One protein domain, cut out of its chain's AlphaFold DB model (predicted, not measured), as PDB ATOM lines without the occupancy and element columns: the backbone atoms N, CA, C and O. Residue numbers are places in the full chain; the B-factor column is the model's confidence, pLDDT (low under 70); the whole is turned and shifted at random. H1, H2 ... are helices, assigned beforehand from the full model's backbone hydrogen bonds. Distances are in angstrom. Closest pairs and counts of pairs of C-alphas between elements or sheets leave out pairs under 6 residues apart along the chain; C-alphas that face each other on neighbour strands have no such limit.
ATOM      1  N   LEU A 170     150.143 122.443 115.491       89.75
ATOM      2  CA  LEU A 170     151.057 122.691 116.614       89.75
ATOM      3  C   LEU A 170     152.355 121.893 116.464       89.75
ATOM      4  O   LEU A 170     153.442 122.453 116.605       89.75
ATOM      5  N   GLY A 171     152.257 120.606 116.113       89.31
ATOM      6  CA  GLY A 171     153.433 119.771 115.853       89.31
ATOM      7  C   GLY A 171     154.286 120.300 114.698       89.31
ATOM      8  O   GLY A 171     155.516 120.323 114.778       89.31
ATOM      9  N   ARG A 172     153.637 120.799 113.642       88.38
ATOM     10  CA  ARG A 172     154.308 121.448 112.511       88.38
ATOM     11  C   ARG A 172     155.009 122.748 112.914       88.38
ATOM     12  O   ARG A 172     156.150 122.958 112.504       88.38
ATOM     13  N   SER A 173     154.331 123.615 113.661       83.56
ATOM     14  CA  SER A 173     154.873 124.890 114.141       83.56
ATOM     15  C   SER A 173     156.098 124.646 115.025       83.56
ATOM     16  O   SER A 173     157.182 125.132 114.709       83.56
ATOM     17  N   TRP A 174     155.989 123.739 116.001       85.94
ATOM     18  CA  TRP A 174     157.110 123.321 116.849       85.94
ATOM     19  C   TRP A 174     158.315 122.811 116.041       85.94
ATOM     20  O   TRP A 174     159.451 123.218 116.288       85.94
ATOM     21  N   ALA A 175     158.083 121.947 115.046       85.81
ATOM     22  CA  ALA A 175     159.158 121.445 114.192       85.81
ATOM     23  C   ALA A 175     159.816 122.563 113.361       85.81
ATOM     24  O   ALA A 175     161.026 122.532 113.131       85.81
ATOM     25  N   THR A 176     159.033 123.557 112.929       78.38
ATOM     26  CA  THR A 176     159.517 124.721 112.169       78.38
ATOM     27  C   THR A 176     160.376 125.629 113.047       78.38
ATOM     28  O   THR A 176     161.488 125.975 112.649       78.38
ATOM     29  N   ASP A 177     159.922 125.943 114.261       74.88
ATOM     30  CA  ASP A 177     160.686 126.716 115.247       74.88
ATOM     31  C   ASP A 177     162.050 126.081 115.518       74.88
ATOM     32  O   ASP A 177     163.074 126.770 115.559       74.88
ATOM     33  N   TRP A 178     162.070 124.751 115.634       76.81
ATOM     34  CA  TRP A 178     163.280 124.003 115.940       76.81
ATOM     35  C   TRP A 178     164.260 123.932 114.767       76.81
ATOM     36  O   TRP A 178     165.453 124.178 114.947       76.81
ATOM     37  N   ALA A 179     163.765 123.611 113.568       74.69
ATOM     38  CA  ALA A 179     164.602 123.368 112.395       74.69
ATOM     39  C   ALA A 179     164.988 124.644 111.629       74.69
ATOM     40  O   ALA A 179     166.072 124.694 111.050       74.69
ATOM     41  N   VAL A 180     164.111 125.651 111.596       71.44
ATOM     42  CA  VAL A 180     164.276 126.853 110.759       71.44
ATOM     43  C   VAL A 180     164.713 128.053 111.590       71.44
ATOM     44  O   VAL A 180     165.647 128.753 111.203       71.44
ATOM     45  N   LEU A 181     164.065 128.291 112.733       68.19
ATOM     46  CA  LEU A 181     164.323 129.479 113.556       68.19
ATOM     47  C   LEU A 181     165.382 129.244 114.643       68.19
ATOM     48  O   LEU A 181     165.852 130.195 115.266       68.19
ATOM     49  N   GLY A 182     165.763 127.985 114.893       76.19
ATOM     50  CA  GLY A 182     166.698 127.606 115.957       76.19
ATOM     51  C   GLY A 182     166.145 127.811 117.374       76.19
ATOM     52  O   GLY A 182     166.891 127.705 118.353       76.19
ATOM     53  N   LEU A 183     164.847 128.092 117.498       71.25
ATOM     54  CA  LEU A 183     164.144 128.235 118.765       71.25
ATOM     55  C   LEU A 183     163.882 126.846 119.356       71.25
ATOM     56  O   LEU A 183     163.656 125.879 118.638       71.25
ATOM     57  N   ARG A 184     163.920 126.717 120.686       82.62
ATOM     58  CA  ARG A 184     163.705 125.429 121.375       82.62
ATOM     59  C   ARG A 184     162.510 125.494 122.327       82.62
ATOM     60  O   ARG A 184     162.701 125.330 123.535       82.62
ATOM     61  N   PRO A 185     161.297 125.786 121.828       79.44
ATOM     62  CA  PRO A 185     160.122 125.801 122.682       79.44
ATOM     63  C   PRO A 185     159.831 124.388 123.218       79.44
ATOM     64  O   PRO A 185     160.091 123.390 122.532       79.44
ATOM     65  N   PRO A 186     159.289 124.271 124.443       81.44
ATOM     66  CA  PRO A 186     158.840 122.985 124.957       81.44
ATOM     67  C   PRO A 186     157.715 122.441 124.070       81.44
ATOM     68  O   PRO A 186     156.755 123.155 123.773       81.44
ATOM     69  N   PHE A 187     157.819 121.172 123.671       84.62
ATOM     70  CA  PHE A 187     156.742 120.499 122.950       84.62
ATOM     71  C   PHE A 187     155.545 120.312 123.884       84.62
ATOM     72  O   PHE A 187     155.683 119.769 124.983       84.62
ATOM     73  N   ARG A 188     154.371 120.772 123.452       82.00
ATOM     74  CA  ARG A 188     153.111 120.546 124.159       82.00
ATOM     75  C   ARG A 188     152.339 119.484 123.403       82.00
ATOM     76  O   ARG A 188     151.808 119.762 122.333       82.00
ATOM     77  N   ASP A 189     152.285 118.288 123.973       85.94
ATOM     78  CA  ASP A 189     151.455 117.211 123.445       85.94
ATOM     79  C   ASP A 189     149.984 117.521 123.747       85.94
ATOM     80  O   ASP A 189     149.495 117.309 124.858       85.94
ATOM     81  N   GLN A 190     149.313 118.147 122.783       91.00
ATOM     82  CA  GLN A 190     147.899 118.492 122.856       91.00
ATOM     83  C   GLN A 190     147.159 117.677 121.797       91.00
ATOM     84  O   GLN A 190     147.313 117.972 120.610       91.00
ATOM     85  N   PRO A 191     146.360 116.663 122.182       87.62
ATOM     86  CA  PRO A 191     145.655 115.814 121.220       87.62
ATOM     87  C   PRO A 191     144.560 116.573 120.455       87.62
ATOM     88  O   PRO A 191     144.133 116.145 119.385       87.62
ATOM     89  N   GLU A 192     144.139 117.720 120.990       91.06
ATOM     90  CA  GLU A 192     143.084 118.577 120.468       91.06
ATOM     91  C   GLU A 192     143.527 120.039 120.565       91.06
ATOM     92  O   GLU A 192     143.933 120.501 121.633       91.06
ATOM     93  N   ALA A 193     143.450 120.776 119.456       92.12
ATOM     94  CA  ALA A 193     143.729 122.208 119.444       92.12
ATOM     95  C   ALA A 193     142.927 122.927 118.356       92.12
ATOM     96  O   ALA A 193     142.648 122.364 117.300       92.12
ATOM     97  N   THR A 194     142.574 124.190 118.590       91.44
ATOM     98  CA  THR A 194     141.977 125.034 117.547       91.44
ATOM     99  C   THR A 194     143.027 125.339 116.472       91.44
ATOM    100  O   THR A 194     144.125 125.772 116.825       91.44
ATOM    101  N   PRO A 195     142.727 125.132 115.176       92.19
ATOM    102  CA  PRO A 195     143.620 125.527 114.094       92.19
ATOM    103  C   PRO A 195     143.882 127.035 114.098       92.19
ATOM    104  O   PRO A 195     142.952 127.829 114.229       92.19
ATOM    105  N   VAL A 196     145.143 127.407 113.915       90.38
ATOM    106  CA  VAL A 196     145.609 128.793 113.808       90.38
ATOM    107  C   VAL A 196     146.540 128.926 112.609       90.38
ATOM    108  O   VAL A 196     147.101 127.934 112.128       90.38
ATOM    109  N   ASP A 197     146.688 130.148 112.115       88.31
ATOM    110  CA  ASP A 197     147.636 130.483 111.061       88.31
ATOM    111  C   ASP A 197     149.101 130.346 111.529       88.31
ATOM    112  O   ASP A 197     149.396 129.985 112.673       88.31
ATOM    113  N   ALA A 198     150.046 130.625 110.631       83.81
ATOM    114  CA  ALA A 198     151.477 130.575 110.928       83.81
ATOM    115  C   ALA A 198     151.937 131.555 112.026       83.81
ATOM    116  O   ALA A 198     153.004 131.353 112.601       83.81
ATOM    117  N   SER A 199     151.143 132.585 112.334       80.56
ATOM    118  CA  SER A 199     151.420 133.567 113.389       80.56
ATOM    119  C   SER A 199     150.751 133.209 114.722       80.56
ATOM    120  O   SER A 199     150.942 133.908 115.716       80.56
ATOM    121  N   GLY A 200     149.980 132.118 114.772       82.88
ATOM    122  CA  GLY A 200     149.246 131.701 115.965       82.88
ATOM    123  C   GLY A 200     147.913 132.428 116.163       82.88
ATOM    124  O   GLY A 200     147.367 132.394 117.268       82.88
ATOM    125  N   HIS A 201     147.383 133.072 115.123       86.31
ATOM    126  CA  HIS A 201     146.097 133.762 115.148       86.31
ATOM    127  C   HIS A 201     145.001 132.949 114.452       86.31
ATOM    128  O   HIS A 201     145.261 132.075 113.625       86.31
ATOM    129  N   GLU A 202     143.742 133.226 114.796       87.06
ATOM    130  CA  GLU A 202     142.619 132.695 114.022       87.06
ATOM    131  C   GLU A 202     142.651 133.262 112.602       87.06
ATOM    132  O   GLU A 202     142.893 134.453 112.406       87.06
ATOM    133  N   VAL A 203     142.374 132.415 111.609       87.31
ATOM    134  CA  VAL A 203     142.359 132.855 110.214       87.31
ATOM    135  C   VAL A 203     141.201 133.803 109.928       87.31
ATOM    136  O   VAL A 203     140.033 133.514 110.207       87.31
ATOM    137  N   GLN A 204     141.543 134.928 109.307       85.94
ATOM    138  CA  GLN A 204     140.614 135.981 108.924       85.94
ATOM    139  C   GLN A 204     140.674 136.235 107.415       85.94
ATOM    140  O   GLN A 204     141.696 136.005 106.771       85.94
ATOM    141  N   ASP A 205     139.557 136.682 106.843       78.56
ATOM    142  CA  ASP A 205     139.489 137.129 105.457       78.56
ATOM    143  C   ASP A 205     140.152 138.508 105.271       78.56
ATOM    144  O   ASP A 205     140.595 139.150 106.224       78.56
ATOM    145  N   VAL A 206     140.185 138.998 104.028       74.62
ATOM    146  CA  VAL A 206     140.778 140.307 103.677       74.62
ATOM    147  C   VAL A 206     140.111 141.507 104.366       74.62
ATOM    148  O   VAL A 206     140.653 142.607 104.331       74.62
ATOM    149  N   TYR A 207     138.946 141.311 104.987       77.31
ATOM    150  CA  TYR A 207     138.204 142.327 105.729       77.31
ATOM    151  C   TYR A 207     138.288 142.124 107.252       77.31
ATOM    152  O   TYR A 207     137.564 142.790 107.991       77.31
ATOM    153  N   GLY A 208     139.138 141.210 107.736       78.75
ATOM    154  CA  GLY A 208     139.315 140.924 109.162       78.75
ATOM    155  C   GLY A 208     138.188 140.094 109.785       78.75
ATOM    156  O   GLY A 208     138.032 140.079 111.006       78.75
ATOM    157  N   ARG A 209     137.360 139.420 108.978       83.56
ATOM    158  CA  ARG A 209     136.267 138.563 109.470       83.56
ATOM    159  C   ARG A 209     136.737 137.113 109.581       83.56
ATOM    160  O   ARG A 209     137.501 136.680 108.722       83.56
ATOM    161  N   PRO A 210     136.257 136.323 110.556       86.50
ATOM    162  CA  PRO A 210     136.603 134.906 110.646       86.50
ATOM    163  C   PRO A 210     136.246 134.145 109.364       86.50
ATOM    164  O   PRO A 210     135.128 134.268 108.853       86.50
ATOM    165  N   ILE A 211     137.179 133.341 108.851       86.50
ATOM    166  CA  ILE A 211     136.916 132.486 107.686       86.50
ATOM    167  C   ILE A 211     135.991 131.329 108.103       86.50
ATOM    168  O   ILE A 211     136.206 130.725 109.158       86.50
ATOM    169  N   PRO A 212     134.966 130.976 107.296       87.75
ATOM    170  CA  PRO A 212     134.124 129.819 107.577       87.75
ATOM    171  C   PRO A 212     134.938 128.528 107.743       87.75
ATOM    172  O   PRO A 212     135.866 128.258 106.976       87.75
ATOM    173  N   ARG A 213     134.547 127.708 108.727       90.38
ATOM    174  CA  ARG A 213     135.180 126.413 109.026       90.38
ATOM    175  C   ARG A 213     135.219 125.501 107.794       90.38
ATOM    176  O   ARG A 213     134.341 125.555 106.932       90.38
ATOM    177  N   GLY A 214     136.200 124.599 107.759       90.69
ATOM    178  CA  GLY A 214     136.317 123.566 106.726       90.69
ATOM    179  C   GLY A 214     137.372 123.895 105.671       90.69
ATOM    180  O   GLY A 214     138.473 124.323 105.998       90.69
ATOM    181  N   ALA A 215     137.068 123.664 104.391       88.19
ATOM    182  CA  ALA A 215     138.076 123.740 103.328       88.19
ATOM    183  C   ALA A 215     138.693 125.142 103.154       88.19
ATOM    184  O   ALA A 215     139.880 125.251 102.848       88.19
ATOM    185  N   ALA A 216     137.912 126.207 103.364       87.38
ATOM    186  CA  ALA A 216     138.408 127.580 103.279       87.38
ATOM    187  C   ALA A 216     139.385 127.908 104.422       87.38
ATOM    188  O   ALA A 216     140.445 128.469 104.165       87.38
ATOM    189  N   GLU A 217     139.061 127.497 105.653       92.69
ATOM    190  CA  GLU A 217     139.945 127.600 106.822       92.69
ATOM    191  C   GLU A 217     141.267 126.854 106.589       92.69
ATOM    192  O   GLU A 217     142.334 127.444 106.732       92.69
ATOM    193  N   VAL A 218     141.210 125.590 106.149       91.19
ATOM    194  CA  VAL A 218     142.412 124.785 105.851       91.19
ATOM    195  C   VAL A 218     143.286 125.466 104.800       91.19
ATOM    196  O   VAL A 218     144.495 125.589 104.984       91.19
ATOM    197  N   LYS A 219     142.676 125.949 103.712       88.69
ATOM    198  CA  LYS A 219     143.399 126.640 102.644       88.69
ATOM    199  C   LYS A 219     144.085 127.909 103.156       88.69
ATOM    200  O   LYS A 219     145.265 128.086 102.883       88.69
ATOM    201  N   ALA A 220     143.372 128.760 103.892       87.38
ATOM    202  CA  ALA A 220     143.926 130.007 104.417       87.38
ATOM    203  C   ALA A 220     145.091 129.754 105.385       87.38
ATOM    204  O   ALA A 220     146.116 130.431 105.324       87.38
ATOM    205  N   ILE A 221     144.971 128.727 106.234       90.69
ATOM    206  CA  ILE A 221     146.066 128.302 107.105       90.69
ATOM    207  C   ILE A 221     147.252 127.837 106.259       90.69
ATOM    208  O   ILE A 221     148.365 128.316 106.458       90.69
ATOM    209  N   ASP A 222     147.057 126.949 105.288       88.25
ATOM    210  CA  ASP A 222     148.171 126.455 104.476       88.25
ATOM    211  C   ASP A 222     148.832 127.548 103.617       88.25
ATOM    212  O   ASP A 222     150.055 127.516 103.449       88.25
ATOM    213  N   GLU A 223     148.068 128.530 103.127       86.88
ATOM    214  CA  GLU A 223     148.583 129.747 102.482       86.88
ATOM    215  C   GLU A 223     149.439 130.575 103.455       86.88
ATOM    216  O   GLU A 223     150.523 131.011 103.073       86.88
ATOM    217  N   SER A 224     149.033 130.711 104.726       83.81
ATOM    218  CA  SER A 224     149.828 131.423 105.746       83.81
ATOM    219  C   SER A 224     151.192 130.773 106.007       83.81
ATOM    220  O   SER A 224     152.166 131.459 106.304       83.81
ATOM    221  N   TYR A 225     151.294 129.451 105.833       81.88
ATOM    222  CA  TYR A 225     152.568 128.736 105.890       81.88
ATOM    223  C   TYR A 225     153.249 128.576 104.511       81.88
ATOM    224  O   TYR A 225     154.180 127.775 104.378       81.88
ATOM    225  N   GLY A 226     152.756 129.249 103.467       77.75
ATOM    226  CA  GLY A 226     153.318 129.215 102.114       77.75
ATOM    227  C   GLY A 226     153.261 127.851 101.409       77.75
ATOM    228  O   GLY A 226     154.055 127.609 100.502       77.75
TER     229      GLY A 226
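AT A GLANCE: This is residues 170 to 226 of the 267 residues of an uncharacterized protein of Streptomyces sp. CNZ279 (UniProt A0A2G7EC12). With little regular structure, the domain is two short helices, H1 and H2, apart from each other and pointing in nearly the same direction, joined by one long winding link, residues 180 to 214. The printed part has 57 residues with two named helices, H1 then H2, and no named strand. The class is all helix, with 20 residues in named elements. The whole is only just loose, close to compact, with a radius of gyration of the C-alphas of 12.5 A, and spans 34 by 23 by 16 A.

IN THESE COORDINATES: H1, residues 170 to 179, begins at C-alpha 170 (151.057, 122.691, 116.614) and is 14.2 A long. H2, residues 215 to 224, is also 14.2 A long and ends at C-alpha 224 (149.828, 131.423, 105.746).

HOW THE PARTS SIT: H1 and H2 are apart, with no C-alpha of the one within 8 A of the other. In H1 and H2 every O i to N i+4 pair is within hydrogen-bond range.

THE WHOLE: The C-alphas farthest apart, those of Arg 184 and Tyr 207, are 34.4 A apart. The link from H1 to H2 is long, 35 residues. The printed part has no cut. Mean pLDDT of the printed part is 84.4; residue 181 is under 70.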